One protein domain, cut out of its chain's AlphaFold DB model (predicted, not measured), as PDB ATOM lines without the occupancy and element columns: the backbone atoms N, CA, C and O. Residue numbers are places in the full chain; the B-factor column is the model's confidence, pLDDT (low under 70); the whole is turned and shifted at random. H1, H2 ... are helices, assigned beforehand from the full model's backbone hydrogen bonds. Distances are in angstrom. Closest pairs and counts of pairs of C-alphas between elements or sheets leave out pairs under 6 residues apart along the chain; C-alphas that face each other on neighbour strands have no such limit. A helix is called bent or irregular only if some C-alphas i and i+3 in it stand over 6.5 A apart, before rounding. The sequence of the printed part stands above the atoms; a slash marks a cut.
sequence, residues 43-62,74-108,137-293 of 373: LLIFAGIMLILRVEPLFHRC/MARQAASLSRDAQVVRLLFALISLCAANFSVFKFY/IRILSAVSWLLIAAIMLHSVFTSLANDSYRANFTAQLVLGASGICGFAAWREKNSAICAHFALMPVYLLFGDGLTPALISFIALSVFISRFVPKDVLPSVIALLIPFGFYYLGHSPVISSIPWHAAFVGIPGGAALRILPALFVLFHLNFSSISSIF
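AT A GLANCE: This is residues 43 to 62, 74 to 108 and 137 to 293 of the 373 residues of an uncharacterized protein of Caenorhabditis brenneri (UniProt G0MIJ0). Four long rods, H3, H4, H5 and the arm H6a, stand side by side; H6 then folds back on itself, and its second arm H6b starts beside H3 with residues 208 to 215 and runs away from it toward a second group, where H7 packs on H6b and H9 packs on H7. These seven form an up-and-down bundle, each running against the one before it in the chain. Short H2 packs on one end of H3, short H8 packs on H9, and H1 lies far from the middle near H7. The printed part has 212 residues with nine named helices, H1 to H9 in order, and no named strand: all helix. It is compact, with a radius of gyration of the C-alphas of 17.5 A and spans of 53 by 45 by 36 A.

HOW THE PARTS SIT: Start at H1, residues 43 to 53, close to but not clearly touching H7, residues 233 to 247; their closest C-alphas, Leu 53 and Phe 243, are 6.8 A apart. Past the cut, H2, residues 74 to 79, touches H3, residues 83 to 108, closest at C-alphas Gln 77 and Ala 85, 5.2 A. H3 touches H4, residues 137 to 159, at a shallow tilt of 14 degrees, closest at C-alphas Gln 86 and Ser 159, 6.8 A. H4 and H5, residues 164 to 187, form a hairpin, closest at C-alphas His 154 and Ala 167, 4.8 A. H6, residues 191 to 227, is the hub, one helix by its hydrogen bonds but bent: C-alphas 205 and 208 are 9.2 A apart, between arms H6a, residues 191 to 205, and H6b, residues 208 to 227. H5 and H6a form a hairpin, closest at C-alphas Gly 182 and Cys 194, 4.6 A. Residues 208 to 215 of H6b touch H3, closest at C-alphas Ser 96 and Pro 212, 5.5 A. H6b and H7 form a hairpin, closest at C-alphas Ala 213 and Tyr 247, 6.8 A. H9, residues 274 to 293, touches H7 with residues 284 to 291, closest at C-alphas Gly 244 and Ser 287, 5.0 A, and H8, residues 259 to 263, closest at C-alphas Ala 262 and Pro 276, 4.0 A. Every O i to N i+4 pair is within hydrogen-bond range in H1 to H5, against 8 of 11 in H6a, 14 of 16 in H6b, 10 of 11 in H7, 12 of 16 in H9 and 0 of 1 in H8, where 2 of 2 O i to N i+3 pairs are.

IN THESE COORDINATES: Find C-alpha 43 at (17.687, -5.827, 50.218), where H1 begins. H3 starts at (54.408, -3.090, 23.310) and spans 38.0 A, H4 32.6 A and H5 34.6 A. H9, 25.5 A, ends at C-alpha 293, (32.557, -24.892, 44.718), after a kink of 70 degrees near residue 285.

THE WHOLE: C-alphas Leu 43 and Gly 268 are farthest apart, 53.2 A. Residues 63 to 73 and 109 to 136 are not printed, leaving C-alpha gaps of 13.1 A and 9.6 A. The link from H7 to H8 is long. Look for pLDDT under 70 at residues 43 to 50, 52 to 60 and 267 to 271.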
ATOM      1  N   LEU A  43      17.875  -6.841  51.248       65.19
ATOM      2  CA  LEU A  43      17.687  -5.827  50.218       65.19
ATOM      3  C   LEU A  43      18.938  -4.954  50.053       65.19
ATOM      4  O   LEU A  43      19.327  -4.667  48.923       65.19
ATOM      5  N   LEU A  44      19.629  -4.617  51.148       67.62
ATOM      6  CA  LEU A  44      20.927  -3.929  51.106       67.62
ATOM      7  C   LEU A  44      22.023  -4.789  50.466       67.62
ATOM      8  O   LEU A  44      22.771  -4.297  49.621       67.62
ATOM      9  N   ILE A  45      22.099  -6.079  50.813       65.88
ATOM     10  CA  ILE A  45      23.041  -7.020  50.184       65.88
ATOM     11  C   ILE A  45      22.729  -7.160  48.691       65.88
ATOM     12  O   ILE A  45      23.636  -7.110  47.863       65.88
ATOM     13  N   PHE A  46      21.450  -7.288  48.332       65.06
ATOM     14  CA  PHE A  46      21.008  -7.348  46.945       65.06
ATOM     15  C   PHE A  46      21.365  -6.075  46.181       65.06
ATOM     16  O   PHE A  46      21.938  -6.160  45.102       65.06
ATOM     17  N   ALA A  47      21.083  -4.901  46.746       66.88
ATOM     18  CA  ALA A  47      21.424  -3.613  46.154       66.88
ATOM     19  C   ALA A  47      22.942  -3.461  45.982       66.88
ATOM     20  O   ALA A  47      23.391  -3.023  44.926       66.88
ATOM     21  N   GLY A  48      23.733  -3.898  46.967       69.44
ATOM     22  CA  GLY A  48      25.192  -3.942  46.882       69.44
ATOM     23  C   GLY A  48      25.685  -4.861  45.766       69.44
ATOM     24  O   GLY A  48      26.516  -4.452  44.959       69.44
ATOM     25  N   ILE A  49      25.125  -6.070  45.652       66.38
ATOM     26  CA  ILE A  49      25.423  -6.989  44.546       66.38
ATOM     27  C   ILE A  49      25.035  -6.344  43.217       66.38
ATOM     28  O   ILE A  49      25.852  -6.321  42.313       66.38
ATOM     29  N   MET A  50      23.845  -5.759  43.091       67.00
ATOM     30  CA  MET A  50      23.406  -5.094  41.859       67.00
ATOM     31  C   MET A  50      24.292  -3.899  41.485       67.00
ATOM     32  O   MET A  50      24.524  -3.659  40.301       67.00
ATOM     33  N   LEU A  51      24.824  -3.176  42.472       71.19
ATOM     34  CA  LEU A  51      25.769  -2.082  42.260       71.19
ATOM     35  C   LEU A  51      27.131  -2.603  41.785       71.19
ATOM     36  O   LEU A  51      27.689  -2.045  40.847       71.19
ATOM     37  N   ILE A  52      27.618  -3.712  42.354       69.56
ATOM     38  CA  ILE A  52      28.827  -4.413  41.890       69.56
ATOM     39  C   ILE A  52      28.618  -4.989  40.483       69.56
ATOM     40  O   ILE A  52      29.485  -4.866  39.626       69.56
ATOM     41  N   LEU A  53      27.454  -5.578  40.206       62.53
ATOM     42  CA  LEU A  53      27.101  -6.103  38.886       62.53
ATOM     43  C   LEU A  53      27.003  -4.979  37.842       62.53
ATOM     44  O   LEU A  53      27.320  -5.199  36.680       62.53
ATOM     45  N   ARG A  54      26.662  -3.752  38.255       67.69
ATOM     46  CA  ARG A  54      26.715  -2.550  37.407       67.69
ATOM     47  C   ARG A  54      28.125  -2.045  37.102       67.69
ATOM     48  O   ARG A  54      28.250  -1.093  36.338       67.69
ATOM     49  N   VAL A  55      29.169  -2.665  37.652       67.06
ATOM     50  CA  VAL A  55      30.573  -2.378  37.315       67.06
ATOM     51  C   VAL A  55      30.979  -3.031  35.981       67.06
ATOM     52  O   VAL A  55      32.069  -2.770  35.479       67.06
ATOM     53  N   GLU A  56      30.088  -3.807  35.349       61.06
ATOM     54  CA  GLU A  56      30.247  -4.371  33.996       61.06
ATOM     55  C   GLU A  56      30.890  -3.407  32.970       61.06
ATOM     56  O   GLU A  56      31.822  -3.839  32.289       61.06
ATOM     57  N   PRO A  57      30.535  -2.101  32.891       63.50
ATOM     58  CA  PRO A  57      31.149  -1.176  31.939       63.50
ATOM     59  C   PRO A  57      32.665  -0.993  32.105       63.50
ATOM     60  O   PRO A  57      33.335  -0.647  31.136       63.50
ATOM     61  N   LEU A  58      33.236  -1.246  33.293       64.69
ATOM     62  CA  LEU A  58      34.692  -1.177  33.494       64.69
ATOM     63  C   LEU A  58      35.447  -2.265  32.725       64.69
ATOM     64  O   LEU A  58      36.626  -2.085  32.423       64.69
ATOM     65  N   PHE A  59      34.776  -3.377  32.427       62.34
ATOM     66  CA  PHE A  59      35.333  -4.534  31.725       62.34
ATOM     67  C   PHE A  59      34.676  -4.741  30.355       62.34
ATOM     68  O   PHE A  59      34.972  -5.723  29.674       62.34
ATOM     69  N   HIS A  60      33.803  -3.815  29.937       69.88
ATOM     70  CA  HIS A  60      33.144  -3.873  28.640       69.88
ATOM     71  C   HIS A  60      34.178  -3.781  27.525       69.88
ATOM     72  O   HIS A  60      35.010  -2.869  27.480       69.88
ATOM     73  N   ARG A  61      34.105  -4.738  26.603       71.06
ATOM     74  CA  ARG A  61      34.945  -4.765  25.415       71.06
ATOM     75  C   ARG A  61      34.127  -4.232  24.252       71.06
ATOM     76  O   ARG A  61      33.088  -4.803  23.921       71.06
ATOM     77  N   CYS A  62      34.611  -3.149  23.649       72.94
ATOM     78  CA  CYS A  62      33.941  -2.536  22.512       72.94
ATOM     79  C   CYS A  62      33.732  -3.556  21.400       72.94
ATOM     80  O   CYS A  62      34.631  -4.336  21.069       72.94
ATOM     81  N   MET A  74      41.839   0.849  31.828       70.19
ATOM     82  CA  MET A  74      42.404  -0.440  32.243       70.19
ATOM     83  C   MET A  74      42.016  -1.588  31.303       70.19
ATOM     84  O   MET A  74      42.872  -2.391  30.938       70.19
ATOM     85  N   ALA A  75      40.763  -1.633  30.846       71.69
ATOM     86  CA  ALA A  75      40.320  -2.612  29.854       71.69
ATOM     87  C   ALA A  75      41.014  -2.391  28.501       71.69
ATOM     88  O   ALA A  75      41.418  -3.349  27.843       71.69
ATOM     89  N   ARG A  76      41.238  -1.126  28.121       76.75
ATOM     90  CA  ARG A  76      41.980  -0.751  26.914       76.75
ATOM     91  C   ARG A  76      43.426  -1.232  26.971       76.75
ATOM     92  O   ARG A  76      43.903  -1.783  25.986       76.75
ATOM     93  N   GLN A  77      44.110  -1.064  28.102       76.19
ATOM     94  CA  GLN A  77      45.487  -1.542  28.262       76.19
ATOM     95  C   GLN A  77      45.566  -3.072  28.271       76.19
ATOM     96  O   GLN A  77      46.433  -3.642  27.615       76.19
ATOM     97  N   ALA A  78      44.625  -3.751  28.930       71.69
ATOM     98  CA  ALA A  78      44.565  -5.213  28.922       71.69
ATOM     99  C   ALA A  78      44.297  -5.791  27.516       71.69
ATOM    100  O   ALA A  78      44.817  -6.857  27.172       71.69
ATOM    101  N   ALA A  79      43.514  -5.085  26.693       72.69
ATOM    102  CA  ALA A  79      43.153  -5.500  25.338       72.69
ATOM    103  C   ALA A  79      44.109  -5.003  24.235       72.69
ATOM    104  O   ALA A  79      44.036  -5.506  23.112       72.69
ATOM    105  N   SER A  80      44.975  -4.026  24.519       77.25
ATOM    106  CA  SER A  80      45.875  -3.425  23.530       77.25
ATOM    107  C   SER A  80      47.035  -4.356  23.158       77.25
ATOM    108  O   SER A  80      47.568  -5.098  23.982       77.25
ATOM    109  N   LEU A  81      47.437  -4.282  21.888       77.69
ATOM    110  CA  LEU A  81      48.561  -5.019  21.298       77.69
ATOM    111  C   LEU A  81      49.844  -4.174  21.205       77.69
ATOM    112  O   LEU A  81      50.851  -4.653  20.690       77.69
ATOM    113  N   SER A  82      49.830  -2.920  21.672       84.50
ATOM    114  CA  SER A  82      51.043  -2.097  21.712       84.50
ATOM    115  C   SER A  82      52.054  -2.659  22.717       84.50
ATOM    116  O   SER A  82      51.667  -3.170  23.769       84.50
ATOM    117  N   ARG A  83      53.360  -2.546  22.423       81.94
ATOM    118  CA  ARG A  83      54.408  -3.090  23.310       81.94
ATOM    119  C   ARG A  83      54.317  -2.529  24.730       81.94
ATOM    120  O   ARG A  83      54.424  -3.287  25.688       81.94
ATOM    121  N   ASP A  84      54.057  -1.232  24.865       83.75
ATOM    122  CA  ASP A  84      53.940  -0.587  26.178       83.75
ATOM    123  C   ASP A  84      52.754  -1.146  26.978       83.75
ATOM    124  O   ASP A  84      52.869  -1.416  28.174       83.75
ATOM    125  N   ALA A  85      51.627  -1.409  26.307       84.12
ATOM    126  CA  ALA A  85      50.454  -2.009  26.935       84.12
ATOM    127  C   ALA A  85      50.696  -3.465  27.354       84.12
ATOM    128  O   ALA A  85      50.258  -3.877  28.429       84.12
ATOM    129  N   GLN A  86      51.437  -4.236  26.550       86.81
ATOM    130  CA  GLN A  86      51.817  -5.611  26.889       86.81
ATOM    131  C   GLN A  86      52.657  -5.665  28.171       86.81
ATOM    132  O   GLN A  86      52.428  -6.527  29.016       86.81
ATOM    133  N   VAL A  87      53.589  -4.723  28.360       88.75
ATOM    134  CA  VAL A  87      54.385  -4.632  29.596       88.75
ATOM    135  C   VAL A  87      53.489  -4.335  30.798       88.75
ATOM    136  O   VAL A  87      53.578  -5.017  31.819       88.75
ATOM    137  N   VAL A  88      52.581  -3.364  30.676       87.44
ATOM    138  CA  VAL A  88      51.628  -3.015  31.744       87.44
ATOM    139  C   VAL A  88      50.741  -4.210  32.110       87.44
ATOM    140  O   VAL A  88      50.549  -4.511  33.288       87.44
ATOM    141  N   ARG A  89      50.247  -4.943  31.111       89.00
ATOM    142  CA  ARG A  89      49.436  -6.151  31.286       89.00
ATOM    143  C   ARG A  89      50.188  -7.259  32.025       89.00
ATOM    144  O   ARG A  89      49.645  -7.835  32.966       89.00
ATOM    145  N   LEU A  90      51.448  -7.502  31.665       91.38
ATOM    146  CA  LEU A  90      52.316  -8.459  32.357       91.38
ATOM    147  C   LEU A  90      52.574  -8.064  33.812       91.38
ATOM    148  O   LEU A  90      52.561  -8.928  34.688       91.38
ATOM    149  N   LEU A  91      52.776  -6.774  34.090       92.00
ATOM    150  CA  LEU A  91      52.949  -6.286  35.460       92.00
ATOM    151  C   LEU A  91      51.690  -6.528  36.299       92.00
ATOM    152  O   LEU A  91      51.791  -7.031  37.417       92.00
ATOM    153  N   PHE A  92      50.503  -6.245  35.757       90.56
ATOM    154  CA  PHE A  92      49.246  -6.544  36.446       90.56
ATOM    155  C   PHE A  92      49.051  -8.046  36.678       90.56
ATOM    156  O   PHE A  92      48.666  -8.444  37.782       90.56
ATOM    157  N   ALA A  93      49.360  -8.883  35.682       92.94
ATOM    158  CA  ALA A  93      49.319 -10.335  35.821       92.94
ATOM    159  C   ALA A  93      50.246 -10.811  36.950       92.94
ATOM    160  O   ALA A  93      49.787 -11.501  37.862       92.94
ATOM    161  N   LEU A  94      51.503 -10.358  36.965       95.56
ATOM    162  CA  LEU A  94      52.475 -10.689  38.009       95.56
ATOM    163  C   LEU A  94      51.981 -10.274  39.400       95.56
ATOM    164  O   LEU A  94      51.966 -11.099  40.311       95.56
ATOM    165  N   ILE A  95      51.540  -9.023  39.567       95.38
ATOM    166  CA  ILE A  95      51.047  -8.516  40.858       95.38
ATOM    167  C   ILE A  95      49.869  -9.364  41.350       95.38
ATOM    168  O   ILE A  95      49.838  -9.761  42.517       95.38
ATOM    169  N   SER A  96      48.923  -9.687  40.463       95.19
ATOM    170  CA  SER A  96      47.753 -10.495  40.816       95.19
ATOM    171  C   SER A  96      48.121 -11.931  41.219       95.19
ATOM    172  O   SER A  96      47.619 -12.422  42.231       95.19
ATOM    173  N   LEU A  97      49.054 -12.576  40.508       96.44
ATOM    174  CA  LEU A  97      49.557 -13.918  40.832       96.44
ATOM    175  C   LEU A  97      50.304 -13.939  42.170       96.44
ATOM    176  O   LEU A  97      50.053 -14.811  43.005       96.44
ATOM    177  N   CYS A  98      51.173 -12.954  42.408       96.62
ATOM    178  CA  CYS A  98      51.879 -12.789  43.677       96.62
ATOM    179  C   CYS A  98      50.898 -12.608  44.843       96.62
ATOM    180  O   CYS A  98      51.046 -13.254  45.881       96.62
ATOM    181  N   ALA A  99      49.867 -11.774  44.664       95.44
ATOM    182  CA  ALA A  99      48.840 -11.542  45.674       95.44
ATOM    183  C   ALA A  99      48.012 -12.806  45.966       95.44
ATOM    184  O   ALA A  99      47.758 -13.118  47.135       95.44
ATOM    185  N   ALA A 100      47.627 -13.563  44.933       94.62
ATOM    186  CA  ALA A 100      46.910 -14.828  45.087       94.62
ATOM    187  C   ALA A 100      47.748 -15.857  45.860       94.62
ATOM    188  O   ALA A 100      47.280 -16.423  46.850       94.62
ATOM    189  N   ASN A 101      49.012 -16.034  45.468       95.94
ATOM    190  CA  ASN A 101      49.948 -16.947  46.120       95.94
ATOM    191  C   ASN A 101      50.169 -16.591  47.592       95.94
ATOM    192  O   ASN A 101      50.035 -17.440  48.475       95.94
ATOM    193  N   PHE A 102      50.432 -15.314  47.867       94.81
ATOM    194  CA  PHE A 102      50.599 -14.824  49.228       94.81
ATOM    195  C   PHE A 102      49.348 -15.069  50.078       94.81
ATOM    196  O   PHE A 102      49.458 -15.507  51.221       94.81
ATOM    197  N   SER A 103      48.155 -14.849  49.521       91.62
ATOM    198  CA  SER A 103      46.888 -15.046  50.233       91.62
ATOM    199  C   SER A 103      46.665 -16.505  50.647       91.62
ATOM    200  O   SER A 103      46.247 -16.752  51.779       91.62
ATOM    201  N   VAL A 104      46.977 -17.466  49.771       92.31
ATOM    202  CA  VAL A 104      46.817 -18.907  50.043       92.31
ATOM    203  C   VAL A 104      47.726 -19.352  51.188       92.31
ATOM    204  O   VAL A 104      47.249 -19.922  52.171       92.31
ATOM    205  N   PHE A 105      49.024 -19.048  51.103       91.12
ATOM    206  CA  PHE A 105      49.985 -19.478  52.119       91.12
ATOM    207  C   PHE A 105      49.846 -18.690  53.428       91.12
ATOM    208  O   PHE A 105      49.939 -19.279  54.502       91.12
ATOM    209  N   LYS A 106      49.509 -17.392  53.381       90.25
ATOM    210  CA  LYS A 106      49.199 -16.611  54.592       90.25
ATOM    211  C   LYS A 106      47.986 -17.170  55.332       90.25
ATOM    212  O   LYS A 106      48.015 -17.265  56.557       90.25
ATOM    213  N   PHE A 107      46.922 -17.533  54.611       85.31
ATOM    214  CA  PHE A 107      45.736 -18.128  55.228       85.31
ATOM    215  C   PHE A 107      46.052 -19.490  55.858       85.31
ATOM    216  O   PHE A 107      45.588 -19.765  56.963       85.31
ATOM    217  N   TYR A 108      46.885 -20.304  55.200       86.06
ATOM    218  CA  TYR A 108      47.359 -21.574  55.748       86.06
ATOM    219  C   TYR A 108      48.138 -21.388  57.060       86.06
ATOM    220  O   TYR A 108      47.740 -21.932  58.092       86.06
ATOM    221  N   ILE A 137      55.467 -28.213  53.257       86.69
ATOM    222  CA  ILE A 137      54.733 -26.982  52.930       86.69
ATOM    223  C   ILE A 137      55.684 -25.851  52.553       86.69
ATOM    224  O   ILE A 137      55.384 -25.062  51.654       86.69
ATOM    225  N   ARG A 138      56.851 -25.770  53.202       89.31
ATOM    226  CA  ARG A 138      57.886 -24.794  52.833       89.31
ATOM    227  C   ARG A 138      58.399 -25.050  51.419       89.31
ATOM    228  O   ARG A 138      58.502 -24.107  50.634       89.31
ATOM    229  N   ILE A 139      58.660 -26.316  51.081       91.88
ATOM    230  CA  ILE A 139      59.045 -26.732  49.725       91.88
ATOM    231  C   ILE A 139      57.934 -26.373  48.737       91.88
ATOM    232  O   ILE A 139      58.195 -25.754  47.711       91.88
ATOM    233  N   LEU A 140      56.685 -26.684  49.072       93.38
ATOM    234  CA  LEU A 140      55.531 -26.419  48.220       93.38
ATOM    235  C   LEU A 140      55.319 -24.915  47.968       93.38
ATOM    236  O   LEU A 140      55.054 -24.504  46.839       93.38
ATOM    237  N   SER A 141      55.520 -24.077  48.986       94.00
ATOM    238  CA  SER A 141      55.540 -22.616  48.847       94.00
ATOM    239  C   SER A 141      56.658 -22.148  47.912       94.00
ATOM    240  O   SER A 141      56.411 -21.346  47.011       94.00
ATOM    241  N   ALA A 142      57.881 -22.667  48.073       94.50
ATOM    242  CA  ALA A 142      59.011 -22.321  47.209       94.50
ATOM    243  C   ALA A 142      58.763 -22.723  45.744       94.50
ATOM    244  O   ALA A 142      58.957 -21.915  44.836       94.50
ATOM    245  N   VAL A 143      58.257 -23.939  45.509       95.81
ATOM    246  CA  VAL A 143      57.906 -24.423  44.165       95.81
ATOM    247  C   VAL A 143      56.781 -23.589  43.551       95.81
ATOM    248  O   VAL A 143      56.820 -23.300  42.356       95.81
ATOM    249  N   SER A 144      55.814 -23.127  44.348       96.19
ATOM    250  CA  SER A 144      54.757 -22.235  43.859       96.19
ATOM    251  C   SER A 144      55.308 -20.915  43.302       96.19
ATOM    252  O   SER A 144      54.883 -20.471  42.237       96.19
ATOM    253  N   TRP A 145      56.305 -20.309  43.956       97.06
ATOM    254  CA  TRP A 145      56.962 -19.103  43.432       97.06
ATOM    255  C   TRP A 145      57.704 -19.362  42.116       97.06
ATOM    256  O   TRP A 145      57.625 -18.546  41.196       97.06
ATOM    257  N   LEU A 146      58.369 -20.515  41.989       96.81
ATOM    258  CA  LEU A 146      59.014 -20.924  40.735       96.81
ATOM    259  C   LEU A 146      57.996 -21.139  39.608       96.81
ATOM    260  O   LEU A 146      58.245 -20.742  38.471       96.81
ATOM    261  N   LEU A 147      56.829 -21.710  39.915       96.88
ATOM    262  CA  LEU A 147      55.744 -21.866  38.944       96.88
ATOM    263  C   LEU A 147      55.173 -20.524  38.486       96.88
ATOM    264  O   LEU A 147      54.901 -20.367  37.300       96.88
ATOM    265  N   ILE A 148      55.045 -19.538  39.378       97.06
ATOM    266  CA  ILE A 148      54.637 -18.177  38.994       97.06
ATOM    267  C   ILE A 148      55.668 -17.563  38.045       97.06
ATOM    268  O   ILE A 148      55.292 -17.000  37.019       97.06
ATOM    269  N   ALA A 149      56.963 -17.723  38.331       96.62
ATOM    270  CA  ALA A 149      58.017 -17.276  37.424       96.62
ATOM    271  C   ALA A 149      57.933 -17.981  36.057       96.62
ATOM    272  O   ALA A 149      58.079 -17.329  35.025       96.62
ATOM    273  N   ALA A 150      57.629 -19.283  36.029       96.50
ATOM    274  CA  ALA A 150      57.438 -20.039  34.792       96.50
ATOM    275  C   ALA A 150      56.192 -19.594  34.000       96.50
ATOM    276  O   ALA A 150      56.258 -19.497  32.774       96.50
ATOM    277  N   ILE A 151      55.085 -19.267  34.677       96.06
ATOM    278  CA  ILE A 151      53.881 -18.684  34.059       96.06
ATOM    279  C   ILE A 151      54.211 -17.324  33.440       96.06
ATOM    280  O   ILE A 151      53.874 -17.074  32.287       96.06
ATOM    281  N   MET A 152      54.931 -16.464  34.160       95.88
ATOM    282  CA  MET A 152      55.342 -15.165  33.623       95.88
ATOM    283  C   MET A 152      56.298 -15.307  32.442       95.88
ATOM    284  O   MET A 152      56.175 -14.581  31.458       95.88
ATOM    285  N   LEU A 153      57.220 -16.267  32.503       95.31
ATOM    286  CA  LEU A 153      58.127 -16.562  31.403       95.31
ATOM    287  C   LEU A 153      57.361 -17.048  30.162       95.31
ATOM    288  O   LEU A 153      57.653 -16.601  29.053       95.31
ATOM    289  N   HIS A 154      56.341 -17.891  30.349       94.69
ATOM    290  CA  HIS A 154      55.413 -18.265  29.285       94.69
ATOM    291  C   HIS A 154      54.744 -17.027  28.671       94.69
ATOM    292  O   HIS A 154      54.786 -16.855  27.454       94.69
ATOM    293  N   SER A 155      54.188 -16.135  29.497       92.69
ATOM    294  CA  SER A 155      53.529 -14.907  29.038       92.69
ATOM    295  C   SER A 155      54.469 -13.955  28.286       92.69
ATOM    296  O   SER A 155      54.047 -13.299  27.336       92.69
ATOM    297  N   VAL A 156      55.750 -13.895  28.663       93.88
ATOM    298  CA  VAL A 156      56.775 -13.128  27.936       93.88
ATOM    299  C   VAL A 156      57.063 -13.756  26.573       93.88
ATOM    300  O   VAL A 156      57.135 -13.036  25.573       93.88
ATOM    301  N   PHE A 157      57.196 -15.084  26.498       93.69
ATOM    302  CA  PHE A 157      57.426 -15.761  25.221       93.69
ATOM    303  C   PHE A 157      56.249 -15.619  24.262       93.69
ATOM    304  O   PHE A 157      56.474 -15.396  23.073       93.69
ATOM    305  N   THR A 158      55.015 -15.683  24.763       89.25
ATOM    306  CA  THR A 158      53.819 -15.496  23.935       89.25
ATOM    307  C   THR A 158      53.613 -14.040  23.530       89.25
ATOM    308  O   THR A 158      53.362 -13.775  22.358       89.25
ATOM    309  N   SER A 159      53.740 -13.092  24.462       87.12
ATOM    310  CA  SER A 159      53.329 -11.701  24.222       87.12
ATOM    311  C   SER A 159      54.432 -10.803  23.671       87.12
ATOM    312  O   SER A 159      54.142  -9.964  22.824       87.12
ATOM    313  N   LEU A 160      55.683 -10.956  24.126       87.94
ATOM    314  CA  LEU A 160      56.796 -10.077  23.729       87.94
ATOM    315  C   LEU A 160      57.713 -10.716  22.689       87.94
ATOM    316  O   LEU A 160      58.133 -10.039  21.753       87.94
ATOM    317  N   ALA A 161      58.069 -11.989  22.868       88.62
ATOM    318  CA  ALA A 161      59.040 -12.656  21.996       88.62
ATOM    319  C   ALA A 161      58.399 -13.336  20.776       88.62
ATOM    320  O   ALA A 161      59.106 -13.651  19.823       88.62
ATOM    321  N   ASN A 162      57.081 -13.569  20.814       87.81
ATOM    322  CA  ASN A 162      56.336 -14.343  19.819       87.81
ATOM    323  C   ASN A 162      56.964 -15.728  19.527       87.81
ATOM    324  O   ASN A 162      56.904 -16.244  18.410       87.81
ATOM    325  N   ASP A 163      57.584 -16.338  20.541       90.62
ATOM    326  CA  ASP A 163      58.277 -17.623  20.446       90.62
ATOM    327  C   ASP A 163      57.368 -18.744  20.956       90.62
ATOM    328  O   ASP A 163      57.312 -19.072  22.146       90.62
ATOM    329  N   SER A 164      56.635 -19.347  20.020       87.75
ATOM    330  CA  SER A 164      55.666 -20.401  20.324       87.75
ATOM    331  C   SER A 164      56.319 -21.691  20.832       87.75
ATOM    332  O   SER A 164      55.691 -22.438  21.582       87.75
ATOM    333  N   TYR A 165      57.571 -21.976  20.457       90.00
ATOM    334  CA  TYR A 165      58.254 -23.198  20.885       90.00
ATOM    335  C   TYR A 165      58.598 -23.125  22.373       90.00
ATOM    336  O   TYR A 165      58.226 -24.010  23.150       90.00
ATOM    337  N   ARG A 166      59.224 -22.021  22.801       92.44
ATOM    338  CA  ARG A 166      59.570 -21.799  24.216       92.44
ATOM    339  C   ARG A 166      58.331 -21.574  25.082       92.44
ATOM    340  O   ARG A 166      58.284 -22.048  26.222       92.44
ATOM    341  N   ALA A 167      57.301 -20.918  24.546       91.12
ATOM    342  CA  ALA A 167      56.006 -20.797  25.213       91.12
ATOM    343  C   ALA A 167      55.357 -22.169  25.467       91.12
ATOM    344  O   ALA A 167      54.895 -22.444  26.573       91.12
ATOM    345  N   ASN A 168      55.362 -23.070  24.485       91.06
ATOM    346  CA  ASN A 168      54.796 -24.407  24.669       91.06
ATOM    347  C   ASN A 168      55.595 -25.243  25.670       91.06
ATOM    348  O   ASN A 168      55.000 -25.900  26.523       91.06
ATOM    349  N   PHE A 169      56.926 -25.169  25.622       92.69
ATOM    350  CA  PHE A 169      57.784 -25.853  26.588       92.69
ATOM    351  C   PHE A 169      57.510 -25.397  28.031       92.69
ATOM    352  O   PHE A 169      57.317 -26.218  28.927       92.69
ATOM    353  N   THR A 170      57.418 -24.082  28.255       94.38
ATOM    354  CA  THR A 170      57.093 -23.523  29.579       94.38
ATOM    355  C   THR A 170      55.687 -23.909  30.047       94.38
ATOM    356  O   THR A 170      55.518 -24.256  31.215       94.38
ATOM    357  N   ALA A 171      54.695 -23.943  29.152       93.50
ATOM    358  CA  ALA A 171      53.345 -24.398  29.489       93.50
ATOM    359  C   ALA A 171      53.309 -25.877  29.918       93.50
ATOM    360  O   ALA A 171      52.657 -26.220  30.904       93.50
ATOM    361  N   GLN A 172      54.044 -26.750  29.222       93.38
ATOM    362  CA  GLN A 172      54.148 -28.169  29.577       93.38
ATOM    363  C   GLN A 172      54.846 -28.378  30.926       93.38
ATOM    364  O   GLN A 172      54.393 -29.192  31.732       93.38
ATOM    365  N   LEU A 173      55.903 -27.606  31.202       94.81
ATOM    366  CA  LEU A 173      56.597 -27.626  32.490       94.81
ATOM    367  C   LEU A 173      55.651 -27.245  33.634       94.81
ATOM    368  O   LEU A 173      55.582 -27.959  34.635       94.81
ATOM    369  N   VAL A 174      54.888 -26.161  33.475       95.94
ATOM    370  CA  VAL A 174      53.906 -25.720  34.478       95.94
ATOM    371  C   VAL A 174      52.823 -26.776  34.682       95.94
ATOM    372  O   VAL A 174      52.491 -27.082  35.827       95.94
ATOM    373  N   LEU A 175      52.295 -27.376  33.612       94.19
ATOM    374  CA  LEU A 175      51.273 -28.422  33.707       94.19
ATOM    375  C   LEU A 175      51.777 -29.644  34.491       94.19
ATOM    376  O   LEU A 175      51.098 -30.111  35.405       94.19
ATOM    377  N   GLY A 176      52.981 -30.130  34.181       94.88
ATOM    378  CA  GLY A 176      53.573 -31.279  34.869       94.88
ATOM    379  C   GLY A 176      53.875 -30.995  36.341       94.88
ATOM    380  O   GLY A 176      53.433 -31.730  37.227       94.88
ATOM    381  N   ALA A 177      54.584 -29.900  36.622       96.12
ATOM    382  CA  ALA A 177      54.992 -29.557  37.982       96.12
ATOM    383  C   ALA A 177      53.798 -29.183  38.880       96.12
ATOM    384  O   ALA A 177      53.753 -29.612  40.035       96.12
ATOM    385  N   SER A 178      52.798 -28.460  38.361       96.19
ATOM    386  CA  SER A 178      51.568 -28.166  39.112       96.19
ATOM    387  C   SER A 178      50.756 -29.426  39.420       96.19
ATOM    388  O   SER A 178      50.252 -29.554  40.534       96.19
ATOM    389  N   GLY A 179      50.691 -30.397  38.501       94.94
ATOM    390  CA  GLY A 179      50.038 -31.687  38.739       94.94
ATOM    391  C   GLY A 179      50.693 -32.488  39.868       94.94
ATOM    392  O   GLY A 179      50.002 -32.962  40.771       94.94
ATOM    393  N   ILE A 180      52.028 -32.580  39.867       95.50
ATOM    394  CA  ILE A 180      52.795 -33.270  40.921       95.50
ATOM    395  C   ILE A 180      52.587 -32.583  42.279       95.50
ATOM    396  O   ILE A 180      52.283 -33.246  43.273       95.50
ATOM    397  N   CYS A 181      52.694 -31.254  42.321       95.69
ATOM    398  CA  CYS A 181      52.509 -30.471  43.545       95.69
ATOM    399  C   CYS A 181      51.070 -30.536  44.069       95.69
ATOM    400  O   CYS A 181      50.854 -30.657  45.273       95.69
ATOM    401  N   GLY A 182      50.079 -30.508  43.174       93.62
ATOM    402  CA  GLY A 182      48.671 -30.679  43.523       93.62
ATOM    403  C   GLY A 182      48.392 -32.056  44.127       93.62
ATOM    404  O   GLY A 182      47.713 -32.151  45.148       93.62
ATOM    405  N   PHE A 183      48.977 -33.118  43.565       93.25
ATOM    406  CA  PHE A 183      48.872 -34.468  44.125       93.25
ATOM    407  C   PHE A 183      49.532 -34.578  45.508       93.25
ATOM    408  O   PHE A 183      48.950 -35.166  46.421       93.25
ATOM    409  N   ALA A 184      50.708 -33.971  45.693       92.50
ATOM    410  CA  ALA A 184      51.366 -33.905  46.998       92.50
ATOM    411  C   ALA A 184      50.497 -33.164  48.033       92.50
ATOM    412  O   ALA A 184      50.220 -33.700  49.105       92.50
ATOM    413  N   ALA A 185      49.965 -31.990  47.680       91.69
ATOM    414  CA  ALA A 185      49.070 -31.214  48.540       91.69
ATOM    415  C   ALA A 185      47.775 -31.969  48.888       91.69
ATOM    416  O   ALA A 185      47.261 -31.867  50.006       91.69
ATOM    417  N   TRP A 186      47.242 -32.743  47.935       90.19
ATOM    418  CA  TRP A 186      46.074 -33.591  48.156       90.19
ATOM    419  C   TRP A 186      46.355 -34.700  49.175       90.19
ATOM    420  O   TRP A 186      45.534 -34.911  50.071       90.19
ATOM    421  N   ARG A 187      47.525 -35.351  49.103       89.50
ATOM    422  CA  ARG A 187      47.951 -36.361  50.090       89.50
ATOM    423  C   ARG A 187      48.052 -35.799  51.504       89.50
ATOM    424  O   ARG A 187      47.682 -36.478  52.456       89.50
ATOM    425  N   GLU A 188      48.472 -34.547  51.632       86.00
ATOM    426  CA  GLU A 188      48.539 -33.839  52.914       86.00
ATOM    427  C   GLU A 188      47.184 -33.297  53.400       86.00
ATOM    428  O   GLU A 188      47.118 -32.614  54.419       86.00
ATOM    429  N   LYS A 189      46.085 -33.593  52.688       85.75
ATOM    430  CA  LYS A 189      44.717 -33.134  52.991       85.75
ATOM    431  C   LYS A 189      44.564 -31.603  53.012       85.75
ATOM    432  O   LYS A 189      43.586 -31.081  53.548       85.75
ATOM    433  N   ASN A 190      45.468 -30.877  52.352       86.88
ATOM    434  CA  ASN A 190      45.439 -29.420  52.251       86.88
ATOM    435  C   ASN A 190      44.680 -28.973  50.996       86.88
ATOM    436  O   ASN A 190      45.261 -28.701  49.945       86.88
ATOM    437  N   SER A 191      43.353 -28.870  51.109       87.31
ATOM    438  CA  SER A 191      42.463 -28.561  49.978       87.31
ATOM    439  C   SER A 191      42.715 -27.190  49.339       87.31
ATOM    440  O   SER A 191      42.668 -27.079  48.117       87.31
ATOM    441  N   ALA A 192      43.025 -26.158  50.132       89.25
ATOM    442  CA  ALA A 192      43.290 -24.809  49.623       89.25
ATOM    443  C   ALA A 192      44.568 -24.752  48.772       89.25
ATOM    444  O   ALA A 192      44.578 -24.147  47.701       89.25
ATOM    445  N   ILE A 193      45.628 -25.424  49.225       92.44
ATOM    446  CA  ILE A 193      46.898 -25.473  48.501       92.44
ATOM    447  C   ILE A 193      46.762 -26.363  47.258       92.44
ATOM    448  O   ILE A 193      47.209 -25.984  46.181       92.44
ATOM    449  N   CYS A 194      46.067 -27.499  47.366       93.31
ATOM    450  CA  CYS A 194      45.745 -28.341  46.214       93.31
ATOM    451  C   CYS A 194      44.975 -27.562  45.130       93.31
ATOM    452  O   CYS A 194      45.356 -27.592  43.959       93.31
ATOM    453  N   ALA A 195      43.954 -26.792  45.521       92.12
ATOM    454  CA  ALA A 195      43.199 -25.943  44.602       92.12
ATOM    455  C   ALA A 195      44.078 -24.871  43.936       92.12
ATOM    456  O   ALA A 195      43.925 -24.609  42.746       92.12
ATOM    457  N   HIS A 196      45.029 -24.287  44.672       94.50
ATOM    458  CA  HIS A 196      45.980 -23.310  44.132       94.50
ATOM    459  C   HIS A 196      46.845 -23.894  43.009       94.50
ATOM    460  O   HIS A 196      46.939 -23.290  41.943       94.50
ATOM    461  N   PHE A 197      47.402 -25.097  43.187       95.94
ATOM    462  CA  PHE A 197      48.150 -25.765  42.111       95.94
ATOM    463  C   PHE A 197      47.255 -26.190  40.946       95.94
ATOM    464  O   PHE A 197      47.657 -26.043  39.796       95.94
ATOM    465  N   ALA A 198      46.027 -26.641  41.215       94.12
ATOM    466  CA  ALA A 198      45.066 -26.980  40.164       94.12
ATOM    467  C   ALA A 198      44.658 -25.767  39.300       94.12
ATOM    468  O   ALA A 198      44.296 -25.938  38.136       94.12
ATOM    469  N   LEU A 199      44.742 -24.544  39.838       94.69
ATOM    470  CA  LEU A 199      44.475 -23.300  39.108       94.69
ATOM    471  C   LEU A 199      45.660 -22.818  38.255       94.69
ATOM    472  O   LEU A 199      45.455 -22.009  37.354       94.69
ATOM    473  N   MET A 200      46.882 -23.321  38.463       95.19
ATOM    474  CA  MET A 200      48.066 -22.851  37.723       95.19
ATOM    475  C   MET A 200      47.966 -23.044  36.200       95.19
ATOM    476  O   MET A 200      48.208 -22.083  35.466       95.19
ATOM    477  N   PRO A 201      47.533 -24.213  35.682       93.69
ATOM    478  CA  PRO A 201      47.271 -24.374  34.251       93.69
ATOM    479  C   PRO A 201      46.139 -23.477  33.735       93.69
ATOM    480  O   PRO A 201      46.116 -23.121  32.558       93.69
ATOM    481  N   VAL A 202      45.201 -23.085  34.604       94.38
ATOM    482  CA  VAL A 202      44.093 -22.199  34.233       94.38
ATOM    483  C   VAL A 202      44.588 -20.774  33.981       94.38
ATOM    484  O   VAL A 202      44.126 -20.143  33.033       94.38
ATOM    485  N   TYR A 203      45.565 -20.280  34.750       94.69
ATOM    486  CA  TYR A 203      46.174 -18.969  34.488       94.69
ATOM    487  C   TYR A 203      46.842 -18.912  33.108       94.69
ATOM    488  O   TYR A 203      46.679 -17.931  32.386       94.69
ATOM    489  N   LEU A 204      47.515 -19.992  32.692       93.50
ATOM    490  CA  LEU A 204      48.077 -20.095  31.340       93.50
ATOM    491  C   LEU A 204      46.994 -20.044  30.261       93.50
ATOM    492  O   LEU A 204      47.166 -19.376  29.247       93.50
ATOM    493  N   LEU A 205      45.876 -20.735  30.491       92.56
ATOM    494  CA  LEU A 205      44.776 -20.808  29.536       92.56
ATOM    495  C   LEU A 205      44.119 -19.442  29.287       92.56
ATOM    496  O   LEU A 205      43.762 -19.140  28.152       92.56
ATOM    497  N   PHE A 206      43.966 -18.635  30.340       91.50
ATOM    498  CA  PHE A 206      43.391 -17.287  30.264       91.50
ATOM    499  C   PHE A 206      44.369 -16.232  29.732       91.50
ATOM    500  O   PHE A 206      43.949 -15.174  29.257       91.50
ATOM    501  N   GLY A 207      45.672 -16.512  29.795       90.00
ATOM    502  CA  GLY A 207      46.715 -15.591  29.369       90.00
ATOM    503  C   GLY A 207      46.893 -14.397  30.311       90.00
ATOM    504  O   GLY A 207      46.170 -14.194  31.289       90.00
ATOM    505  N   ASP A 208      47.887 -13.575  30.008       87.06
ATOM    506  CA  ASP A 208      48.296 -12.427  30.825       87.06
ATOM    507  C   ASP A 208      47.237 -11.316  30.887       87.06
ATOM    508  O   ASP A 208      47.095 -10.658  31.915       87.06
ATOM    509  N   GLY A 209      46.440 -11.139  29.832       85.12
ATOM    510  CA  GLY A 209      45.378 -10.128  29.801       85.12
ATOM    511  C   GLY A 209      44.199 -10.386  30.728       85.12
ATOM    512  O   GLY A 209      43.645  -9.436  31.277       85.12
ATOM    513  N   LEU A 210      43.823 -11.650  30.927       89.25
ATOM    514  CA  LEU A 210      42.635 -12.011  31.705       89.25
ATOM    515  C   LEU A 210      42.968 -12.632  33.066       89.25
ATOM    516  O   LEU A 210      42.071 -12.783  33.893       89.25
ATOM    517  N   THR A 211      44.239 -12.938  33.347       91.94
ATOM    518  CA  THR A 211      44.671 -13.480  34.649       91.94
ATOM    519  C   THR A 211      44.249 -12.600  35.842       91.94
ATOM    520  O   THR A 211      43.697 -13.147  36.802       91.94
ATOM    521  N   PRO A 212      44.392 -11.257  35.814       90.25
ATOM    522  CA  PRO A 212      43.912 -10.416  36.914       90.25
ATOM    523  C   PRO A 212      42.391 -10.491  37.121       90.25
ATOM    524  O   PRO A 212      41.922 -10.540  38.262       90.25
ATOM    525  N   ALA A 213      41.613 -10.539  36.033       89.50
ATOM    526  CA  ALA A 213      40.155 -10.691  36.077       89.50
ATOM    527  C   ALA A 213      39.758 -12.067  36.639       89.50
ATOM    528  O   ALA A 213      38.863 -12.189  37.469       89.50
ATOM    529  N   LEU A 214      40.483 -13.118  36.269       92.81
ATOM    530  CA  LEU A 214      40.281 -14.458  36.805       92.81
ATOM    531  C   LEU A 214      40.503 -14.515  38.325       92.81
ATOM    532  O   LEU A 214      39.643 -14.998  39.063       92.81
ATOM    533  N   ILE A 215      41.629 -13.985  38.806       93.38
ATOM    534  CA  ILE A 215      41.977 -13.989  40.235       93.38
ATOM    535  C   ILE A 215      40.984 -13.150  41.045       93.38
ATOM    536  O   ILE A 215      40.514 -13.588  42.098       93.38
ATOM    537  N   SER A 216      40.621 -11.968  40.548       89.88
ATOM    538  CA  SER A 216      39.634 -11.104  41.204       89.88
ATOM    539  C   SER A 216      38.230 -11.714  41.211       89.88
ATOM    540  O   SER A 216      37.548 -11.621  42.231       89.88
ATOM    541  N   PHE A 217      37.817 -12.424  40.156       91.50
ATOM    542  CA  PHE A 217      36.553 -13.164  40.139       91.50
ATOM    543  C   PHE A 217      36.522 -14.288  41.183       91.50
ATOM    544  O   PHE A 217      35.527 -14.443  41.896       91.50
ATOM    545  N   ILE A 218      37.611 -15.054  41.323       92.69
ATOM    546  CA  ILE A 218      37.731 -16.095  42.357       92.69
ATOM    547  C   ILE A 218      37.683 -15.461  43.754       92.69
ATOM    548  O   ILE A 218      36.947 -15.935  44.620       92.69
ATOM    549  N   ALA A 219      38.409 -14.361  43.974       90.25
ATOM    550  CA  ALA A 219      38.400 -13.641  45.245       90.25
ATOM    551  C   ALA A 219      37.002 -13.099  45.593       90.25
ATOM    552  O   ALA A 219      36.537 -13.283  46.719       90.25
ATOM    553  N   LEU A 220      36.302 -12.502  44.621       87.50
ATOM    554  CA  LEU A 220      34.923 -12.031  44.764       87.50
ATOM    555  C   LEU A 220      33.970 -13.188  45.080       87.50
ATOM    556  O   LEU A 220      33.130 -13.072  45.968       87.50
ATOM    557  N   SER A 221      34.127 -14.322  44.401       89.69
ATOM    558  CA  SER A 221      33.339 -15.532  44.638       89.69
ATOM    559  C   SER A 221      33.522 -16.048  46.070       89.69
ATOM    560  O   SER A 221      32.546 -16.299  46.781       89.69
ATOM    561  N   VAL A 222      34.767 -16.129  46.551       88.19
ATOM    562  CA  VAL A 222      35.069 -16.514  47.939       88.19
ATOM    563  C   VAL A 222      34.490 -15.499  48.926       88.19
ATOM    564  O   VAL A 222      33.873 -15.899  49.915       88.19
ATOM    565  N   PHE A 223      34.626 -14.202  48.657       85.94
ATOM    566  CA  PHE A 223      34.040 -13.143  49.476       85.94
ATOM    567  C   PHE A 223      32.516 -13.304  49.585       85.94
ATOM    568  O   PHE A 223      31.990 -13.457  50.686       85.94
ATOM    569  N   ILE A 224      31.809 -13.403  48.457       83.62
ATOM    570  CA  ILE A 224      30.353 -13.610  48.415       83.62
ATOM    571  C   ILE A 224      29.948 -14.842  49.234       83.62
ATOM    572  O   ILE A 224      29.020 -14.762  50.035       83.62
ATOM    573  N   SER A 225      30.673 -15.959  49.105       84.31
ATOM    574  CA  SER A 225      30.362 -17.192  49.843       84.31
ATOM    575  C   SER A 225      30.486 -17.066  51.369       84.31
ATOM    576  O   SER A 225      29.864 -17.838  52.096       84.31
ATOM    577  N   ARG A 226      31.280 -16.103  51.864       84.50
ATOM    578  CA  ARG A 226      31.483 -15.854  53.300       84.50
ATOM    579  C   ARG A 226      30.467 -14.879  53.887       84.50
ATOM    580  O   ARG A 226      30.093 -15.040  55.043       84.50
ATOM    581  N   PHE A 227      30.048 -13.877  53.114       81.44
ATOM    582  CA  PHE A 227      29.187 -12.794  53.603       81.44
ATOM    583  C   PHE A 227      27.698 -13.007  53.310       81.44
ATOM    584  O   PHE A 227      26.857 -12.472  54.029       81.44
ATOM    585  N   VAL A 228      27.345 -13.784  52.280       80.25
ATOM    586  CA  VAL A 228      25.943 -13.999  51.894       80.25
ATOM    587  C   VAL A 228      25.324 -15.168  52.676       80.25
ATOM    588  O   VAL A 228      25.905 -16.257  52.714       80.25
ATOM    589  N   PRO A 229      24.117 -15.002  53.257       78.62
ATOM    590  CA  PRO A 229      23.395 -16.090  53.908       78.62
ATOM    591  C   PRO A 229      23.153 -17.287  52.977       78.62
ATOM    592  O   PRO A 229      22.787 -17.129  51.809       78.62
ATOM    593  N   LYS A 230      23.276 -18.507  53.519       79.88
ATOM    594  CA  LYS A 230      23.142 -19.766  52.756       79.88
ATOM    595  C   LYS A 230      21.799 -19.916  52.031       79.88
ATOM    596  O   LYS A 230      21.760 -20.558  50.988       79.88
ATOM    597  N   ASP A 231      20.733 -19.319  52.563       73.75
ATOM    598  CA  ASP A 231      19.390 -19.373  51.976       73.75
ATOM    599  C   ASP A 231      19.272 -18.555  50.675       73.75
ATOM    600  O   ASP A 231      18.438 -18.856  49.829       73.75
ATOM    601  N   VAL A 232      20.110 -17.528  50.501       75.06
ATOM    602  CA  VAL A 232      20.084 -16.615  49.339       75.06
ATOM    603  C   VAL A 232      21.184 -16.954  48.332       75.06
ATOM    604  O   VAL A 232      21.096 -16.624  47.148       75.06
ATOM    605  N   LEU A 233      22.218 -17.659  48.788       80.69
ATOM    606  CA  LEU A 233      23.384 -18.030  48.001       80.69
ATOM    607  C   LEU A 233      23.055 -18.637  46.613       80.69
ATOM    608  O   LEU A 233      23.701 -18.215  45.653       80.69
ATOM    609  N   PRO A 234      22.037 -19.513  46.435       82.75
ATOM    610  CA  PRO A 234      21.642 -20.008  45.108       82.75
ATOM    611  C   PRO A 234      21.235 -18.898  44.129       82.75
ATOM    612  O   PRO A 234      21.610 -18.921  42.958       82.75
ATOM    613  N   SER A 235      20.496 -17.897  44.616       80.50
ATOM    614  CA  SER A 235      20.037 -16.767  43.804       80.50
ATOM    615  C   SER A 235      21.187 -15.845  43.417       80.50
ATOM    616  O   SER A 235      21.282 -15.427  42.266       80.50
ATOM    617  N   VAL A 236      22.101 -15.576  44.354       81.75
ATOM    618  CA  VAL A 236      23.296 -14.767  44.074       81.75
ATOM    619  C   VAL A 236      24.198 -15.465  43.063       81.75
ATOM    620  O   VAL A 236      24.660 -14.831  42.121       81.75
ATOM    621  N   ILE A 237      24.401 -16.776  43.197       86.12
ATOM    622  CA  ILE A 237      25.221 -17.546  42.257       86.12
ATOM    623  C   ILE A 237      24.581 -17.588  40.867       86.12
ATOM    624  O   ILE A 237      25.279 -17.421  39.868       86.12
ATOM    625  N   ALA A 238      23.253 -17.714  40.788       86.19
ATOM    626  CA  ALA A 238      22.540 -17.634  39.519       86.19
ATOM    627  C   ALA A 238      22.718 -16.271  38.804       86.19
ATOM    628  O   ALA A 238      22.584 -16.180  37.587       86.19
ATOM    629  N   LEU A 239      23.051 -15.201  39.523       83.38
ATOM    630  CA  LEU A 239      23.419 -13.914  38.920       83.38
ATOM    631  C   LEU A 239      24.929 -13.809  38.662       83.38
ATOM    632  O   LEU A 239      25.352 -13.228  37.663       83.38
ATOM    633  N   LEU A 240      25.744 -14.415  39.525       86.00
ATOM    634  CA  LEU A 240      27.201 -14.374  39.452       86.00
ATOM    635  C   LEU A 240      27.765 -15.146  38.252       86.00
ATOM    636  O   LEU A 240      28.761 -14.722  37.678       86.00
ATOM    637  N   ILE A 241      27.144 -16.261  37.850       91.81
ATOM    638  CA  ILE A 241      27.601 -17.078  36.710       91.81
ATOM    639  C   ILE A 241      27.680 -16.262  35.406       91.81
ATOM    640  O   ILE A 241      28.763 -16.201  34.815       91.81
ATOM    641  N   PRO A 242      26.591 -15.624  34.933       88.31
ATOM    642  CA  PRO A 242      26.660 -14.813  33.725       88.31
ATOM    643  C   PRO A 242      27.493 -13.557  33.922       88.31
ATOM    644  O   PRO A 242      28.219 -13.192  33.010       88.31
ATOM    645  N   PHE A 243      27.470 -12.937  35.105       86.00
ATOM    646  CA  PHE A 243      28.389 -11.839  35.396       86.00
ATOM    647  C   PHE A 243      29.842 -12.255  35.180       86.00
ATOM    648  O   PHE A 243      30.571 -11.558  34.491       86.00
ATOM    649  N   GLY A 244      30.243 -13.421  35.686       89.06
ATOM    650  CA  GLY A 244      31.584 -13.957  35.495       89.06
ATOM    651  C   GLY A 244      31.938 -14.201  34.028       89.06
ATOM    652  O   GLY A 244      33.088 -14.014  33.655       89.06
ATOM    653  N   PHE A 245      30.967 -14.555  33.177       90.50
ATOM    654  CA  PHE A 245      31.194 -14.661  31.732       90.50
ATOM    655  C   PHE A 245      31.645 -13.310  31.151       90.50
ATOM    656  O   PHE A 245      32.710 -13.239  30.545       90.50
ATOM    657  N   TYR A 246      30.904 -12.230  31.413       85.12
ATOM    658  CA  TYR A 246      31.271 -10.889  30.937       85.12
ATOM    659  C   TYR A 246      32.519 -10.335  31.641       85.12
ATOM    660  O   TYR A 246      33.390  -9.755  31.000       85.12
ATOM    661  N   TYR A 247      32.649 -10.570  32.948       84.62
ATOM    662  CA  TYR A 247      33.769 -10.108  33.769       84.62
ATOM    663  C   TYR A 247      35.115 -10.672  33.301       84.62
ATOM    664  O   TYR A 247      36.140 -10.002  33.376       84.62
ATOM    665  N   LEU A 248      35.109 -11.892  32.764       88.00
ATOM    666  CA  LEU A 248      36.278 -12.534  32.164       88.00
ATOM    667  C   LEU A 248      36.539 -12.083  30.715       88.00
ATOM    668  O   LEU A 248      37.314 -12.722  30.006       88.00
ATOM    669  N   GLY A 249      35.914 -10.990  30.272       81.94
ATOM    670  CA  GLY A 249      36.155 -10.364  28.972       81.94
ATOM    671  C   GLY A 249      35.453 -11.045  27.798       81.94
ATOM    672  O   GLY A 249      35.814 -10.777  26.646       81.94
ATOM    673  N   HIS A 250      34.473 -11.917  28.063       87.19
ATOM    674  CA  HIS A 250      33.691 -12.568  27.012       87.19
ATOM    675  C   HIS A 250      32.508 -11.714  26.582       87.19
ATOM    676  O   HIS A 250      31.902 -10.991  27.367       87.19
ATOM    677  N   SER A 251      32.144 -11.858  25.314       85.81
ATOM    678  CA  SER A 251      30.955 -11.251  24.734       85.81
ATOM    679  C   SER A 251      30.107 -12.342  24.080       85.81
ATOM    680  O   SER A 251      30.651 -13.343  23.601       85.81
ATOM    681  N   PRO A 252      28.771 -12.210  24.062       86.00
ATOM    682  CA  PRO A 252      27.888 -13.183  23.450       86.00
ATOM    683  C   PRO A 252      27.865 -13.008  21.927       86.00
ATOM    684  O   PRO A 252      26.805 -12.818  21.345       86.00
ATOM    685  N   VAL A 253      29.025 -13.059  21.270       86.25
ATOM    686  CA  VAL A 253      29.172 -13.051  19.808       86.25
ATOM    687  C   VAL A 253      30.168 -14.132  19.389       86.25
ATOM    688  O   VAL A 253      31.101 -14.466  20.114       86.25
ATOM    689  N   ILE A 254      29.964 -14.735  18.217       85.88
ATOM    690  CA  ILE A 254      30.797 -15.868  17.769       85.88
ATOM    691  C   ILE A 254      32.236 -15.416  17.468       85.88
ATOM    692  O   ILE A 254      33.183 -16.167  17.691       85.88
ATOM    693  N   SER A 255      32.416 -14.176  17.005       84.19
ATOM    694  CA  SER A 255      33.730 -13.599  16.708       84.19
ATOM    695  C   SER A 255      34.595 -13.367  17.949       84.19
ATOM    696  O   SER A 255      35.814 -13.356  17.831       84.19
ATOM    697  N   SER A 256      34.004 -13.239  19.144       84.38
ATOM    698  CA  SER A 256      34.750 -13.007  20.390       84.38
ATOM    699  C   SER A 256      35.184 -14.291  21.102       84.38
ATOM    700  O   SER A 256      35.643 -14.226  22.240       84.38
ATOM    701  N   ILE A 257      35.024 -15.462  20.477       89.75
ATOM    702  CA  ILE A 257      35.482 -16.731  21.056       89.75
ATOM    703  C   ILE A 257      37.022 -16.724  21.149       89.75
ATOM    704  O   ILE A 257      37.691 -16.454  20.147       89.75
ATOM    705  N   PRO A 258      37.618 -17.054  22.315       89.06
ATOM    706  CA  PRO A 258      39.065 -17.013  22.520       89.06
ATOM    707  C   PRO A 258      39.757 -18.243  21.912       89.06
ATOM    708  O   PRO A 258      40.235 -19.128  22.619       89.06
ATOM    709  N   TRP A 259      39.837 -18.312  20.582       89.00
ATOM    710  CA  TRP A 259      40.427 -19.455  19.867       89.00
ATOM    711  C   TRP A 259      41.895 -19.724  20.222       89.00
ATOM    712  O   TRP A 259      42.343 -20.863  20.132       89.00
ATOM    713  N   HIS A 260      42.639 -18.714  20.683       84.62
ATOM    714  CA  HIS A 260      44.023 -18.879  21.141       84.62
ATOM    715  C   HIS A 260      44.155 -19.833  22.338       84.62
ATOM    716  O   HIS A 260      45.147 -20.555  22.433       84.62
ATOM    717  N   ALA A 261      43.131 -19.912  23.196       87.06
ATOM    718  CA  ALA A 261      43.101 -20.828  24.337       87.06
ATOM    719  C   ALA A 261      43.221 -22.302  23.906       87.06
ATOM    720  O   ALA A 261      43.726 -23.138  24.648       87.06
ATOM    721  N   ALA A 262      42.807 -22.621  22.678       88.56
ATOM    722  CA  ALA A 262      42.811 -23.971  22.130       88.56
ATOM    723  C   ALA A 262      44.228 -24.556  21.936       88.56
ATOM    724  O   ALA A 262      44.369 -25.768  21.778       88.56
ATOM    725  N   PHE A 263      45.267 -23.711  21.934       86.19
ATOM    726  CA  PHE A 263      46.635 -24.088  21.557       86.19
ATOM    727  C   PHE A 263      47.651 -23.992  22.701       86.19
ATOM    728  O   PHE A 263      48.832 -24.271  22.494       86.19
ATOM    729  N   VAL A 264      47.218 -23.628  23.910       85.12
ATOM    730  CA  VAL A 264      48.116 -23.463  25.060       85.12
ATOM    731  C   VAL A 264      48.742 -24.812  25.436       85.12
ATOM    732  O   VAL A 264      48.053 -25.722  25.889       85.12
ATOM    733  N   GLY A 265      50.058 -24.952  25.235       80.38
ATOM    734  CA  GLY A 265      50.814 -26.162  25.586       80.38
ATOM    735  C   GLY A 265      50.731 -27.311  24.572       80.38
ATOM    736  O   GLY A 265      51.204 -28.411  24.870       80.38
ATOM    737  N   ILE A 266      50.171 -27.074  23.379       82.19
ATOM    738  CA  ILE A 266      50.010 -28.085  22.323       82.19
ATOM    739  C   ILE A 266      50.859 -27.694  21.098       82.19
ATOM    740  O   ILE A 266      50.390 -26.937  20.240       82.19
ATOM    741  N   PRO A 267      52.102 -28.197  20.968       69.00
ATOM    742  CA  PRO A 267      52.936 -27.903  19.808       69.00
ATOM    743  C   PRO A 267      52.361 -28.559  18.543       69.00
ATOM    744  O   PRO A 267      52.052 -29.746  18.540       69.00
ATOM    745  N   GLY A 268      52.216 -27.787  17.461       66.06
ATOM    746  CA  GLY A 268      51.832 -28.308  16.138       66.06
ATOM    747  C   GLY A 268      50.350 -28.661  15.947       66.06
ATOM    748  O   GLY A 268      49.987 -29.156  14.884       66.06
ATOM    749  N   GLY A 269      49.489 -28.372  16.930       64.69
ATOM    750  CA  GLY A 269      48.061 -28.698  16.887       64.69
ATOM    751  C   GLY A 269      47.768 -30.154  17.274       64.69
ATOM    752  O   GLY A 269      48.506 -31.078  16.948       64.69
ATOM    753  N   ALA A 270      46.681 -30.378  18.016       66.62
ATOM    754  CA  ALA A 270      46.319 -31.720  18.464       66.62
ATOM    755  C   ALA A 270      45.767 -32.562  17.301       66.62
ATOM    756  O   ALA A 270      44.861 -32.118  16.593       66.62
ATOM    757  N   ALA A 271      46.230 -33.812  17.169       69.56
ATOM    758  CA  ALA A 271      45.656 -34.782  16.228       69.56
ATOM    759  C   ALA A 271      44.148 -34.994  16.476       69.56
ATOM    760  O   ALA A 271      43.360 -35.129  15.540       69.56
ATOM    761  N   LEU A 272      43.730 -34.951  17.748       76.50
ATOM    762  CA  LEU A 272      42.330 -34.950  18.159       76.50
ATOM    763  C   LEU A 272      41.874 -33.525  18.485       76.50
ATOM    764  O   LEU A 272      42.310 -32.924  19.465       76.50
ATOM    765  N   ARG A 273      40.903 -33.016  17.718       85.00
ATOM    766  CA  ARG A 273      40.312 -31.672  17.898       85.00
ATOM    767  C   ARG A 273      39.511 -31.503  19.197       85.00
ATOM    768  O   ARG A 273      39.087 -30.398  19.516       85.00
ATOM    769  N   ILE A 274      39.313 -32.586  19.949       88.75
ATOM    770  CA  ILE A 274      38.549 -32.596  21.200       88.75
ATOM    771  C   ILE A 274      39.265 -31.781  22.279       88.75
ATOM    772  O   ILE A 274      38.630 -30.960  22.933       88.75
ATOM    773  N   LEU A 275      40.578 -31.965  22.451       87.06
ATOM    774  CA  LEU A 275      41.326 -31.295  23.518       87.06
ATOM    775  C   LEU A 275      41.349 -29.757  23.346       87.06
ATOM    776  O   LEU A 275      40.944 -29.067  24.284       87.06
ATOM    777  N   PRO A 276      41.677 -29.204  22.159       90.31
ATOM    778  CA  PRO A 276      41.537 -27.769  21.892       90.31
ATOM    779  C   PRO A 276      40.111 -27.241  22.127       90.31
ATOM    780  O   PRO A 276      39.929 -26.160  22.687       90.31
ATOM    781  N   ALA A 277      39.082 -28.009  21.748       90.62
ATOM    782  CA  ALA A 277      37.691 -27.619  21.975       90.62
ATOM    783  C   ALA A 277      37.335 -27.568  23.471       90.62
ATOM    784  O   ALA A 277      36.646 -26.644  23.906       90.62
ATOM    785  N   LEU A 278      37.827 -28.518  24.273       91.12
ATOM    786  CA  LEU A 278      37.634 -28.523  25.725       91.12
ATOM    787  C   LEU A 278      38.299 -27.318  26.395       91.12
ATOM    788  O   LEU A 278      37.710 -26.745  27.305       91.12
ATOM    789  N   PHE A 279      39.476 -26.900  25.928       93.25
ATOM    790  CA  PHE A 279      40.161 -25.703  26.426       93.25
ATOM    791  C   PHE A 279      39.343 -24.434  26.188       93.25
ATOM    792  O   PHE A 279      39.111 -23.665  27.121       93.25
ATOM    793  N   VAL A 280      38.820 -24.254  24.974       94.38
ATOM    794  CA  VAL A 280      37.945 -23.115  24.655       94.38
ATOM    795  C   VAL A 280      36.656 -23.161  25.481       94.38
ATOM    796  O   VAL A 280      36.247 -22.147  26.048       94.38
ATOM    797  N   LEU A 281      36.026 -24.334  25.606       93.50
ATOM    798  CA  LEU A 281      34.810 -24.491  26.409       93.50
ATOM    799  C   LEU A 281      35.058 -24.211  27.892       93.50
ATOM    800  O   LEU A 281      34.253 -23.518  28.511       93.50
ATOM    801  N   PHE A 282      36.156 -24.706  28.458       94.19
ATOM    802  CA  PHE A 282      36.528 -24.434  29.841       94.19
ATOM    803  C   PHE A 282      36.774 -22.937  30.059       94.19
ATOM    804  O   PHE A 282      36.266 -22.368  31.023       94.19
ATOM    805  N   HIS A 283      37.471 -22.278  29.130       94.75
ATOM    806  CA  HIS A 283      37.736 -20.843  29.193       94.75
ATOM    807  C   HIS A 283      36.440 -20.009  29.172       94.75
ATOM    808  O   HIS A 283      36.309 -19.047  29.932       94.75
ATOM    809  N   LEU A 284      35.466 -20.367  28.330       94.00
ATOM    810  CA  LEU A 284      34.171 -19.675  28.250       94.00
ATOM    811  C   LEU A 284      33.269 -19.952  29.463       94.00
ATOM    812  O   LEU A 284      32.470 -19.104  29.848       94.00
ATOM    813  N   ASN A 285      33.383 -21.137  30.066       95.50
ATOM    814  CA  ASN A 285      32.498 -21.592  31.141       95.50
ATOM    815  C   ASN A 285      33.127 -21.536  32.535       95.50
ATOM    816  O   ASN A 285      32.548 -22.069  33.484       95.50
ATOM    817  N   PHE A 286      34.285 -20.892  32.696       95.31
ATOM    818  CA  PHE A 286      35.001 -20.893  33.970       95.31
ATOM    819  C   PHE A 286      34.141 -20.392  35.137       95.31
ATOM    820  O   PHE A 286      34.162 -20.994  36.211       95.31
ATOM    821  N   SER A 287      33.333 -19.344  34.940       94.44
ATOM    822  CA  SER A 287      32.431 -18.825  35.979       94.44
ATOM    823  C   SER A 287      31.378 -19.852  36.409       94.44
ATOM    824  O   SER A 287      31.137 -20.042  37.599       94.44
ATOM    825  N   SER A 288      30.803 -20.576  35.449       94.19
ATOM    826  CA  SER A 288      29.845 -21.656  35.689       94.19
ATOM    827  C   SER A 288      30.486 -22.808  36.469       94.19
ATOM    828  O   SER A 288      29.964 -23.224  37.504       94.19
ATOM    829  N   ILE A 289      31.671 -23.256  36.043       94.00
ATOM    830  CA  ILE A 289      32.405 -24.373  36.656       94.00
ATOM    831  C   ILE A 289      32.857 -24.026  38.083       94.00
ATOM    832  O   ILE A 289      32.645 -24.803  39.014       94.00
ATOM    833  N   SER A 290      33.468 -22.856  38.270       92.38
ATOM    834  CA  SER A 290      34.017 -22.428  39.564       92.38
ATOM    835  C   SER A 290      32.931 -22.136  40.604       92.38
ATOM    836  O   SER A 290      33.112 -22.448  41.782       92.38
ATOM    837  N   SER A 291      31.768 -21.627  40.182       90.62
ATOM    838  CA  SER A 291      30.657 -21.296  41.086       90.62
ATOM    839  C   SER A 291      30.109 -22.490  41.875       90.62
ATOM    840  O   SER A 291      29.560 -22.325  42.963       90.62
ATOM    841  N   ILE A 292      30.307 -23.715  41.385       88.31
ATOM    842  CA  ILE A 292      29.817 -24.936  42.035       88.31
ATOM    843  C   ILE A 292      30.541 -25.194  43.356       88.31
ATOM    844  O   ILE A 292      29.940 -25.718  44.296       88.31
ATOM    845  N   PHE A 293      31.805 -24.780  43.469       86.62
ATOM    846  CA  PHE A 293      32.557 -24.892  44.718       86.62
ATOM    847  C   PHE A 293      32.030 -23.954  45.813       86.62
ATOM    848  O   PHE A 293      32.289 -24.199  46.989       86.62
TER     849      PHE A 293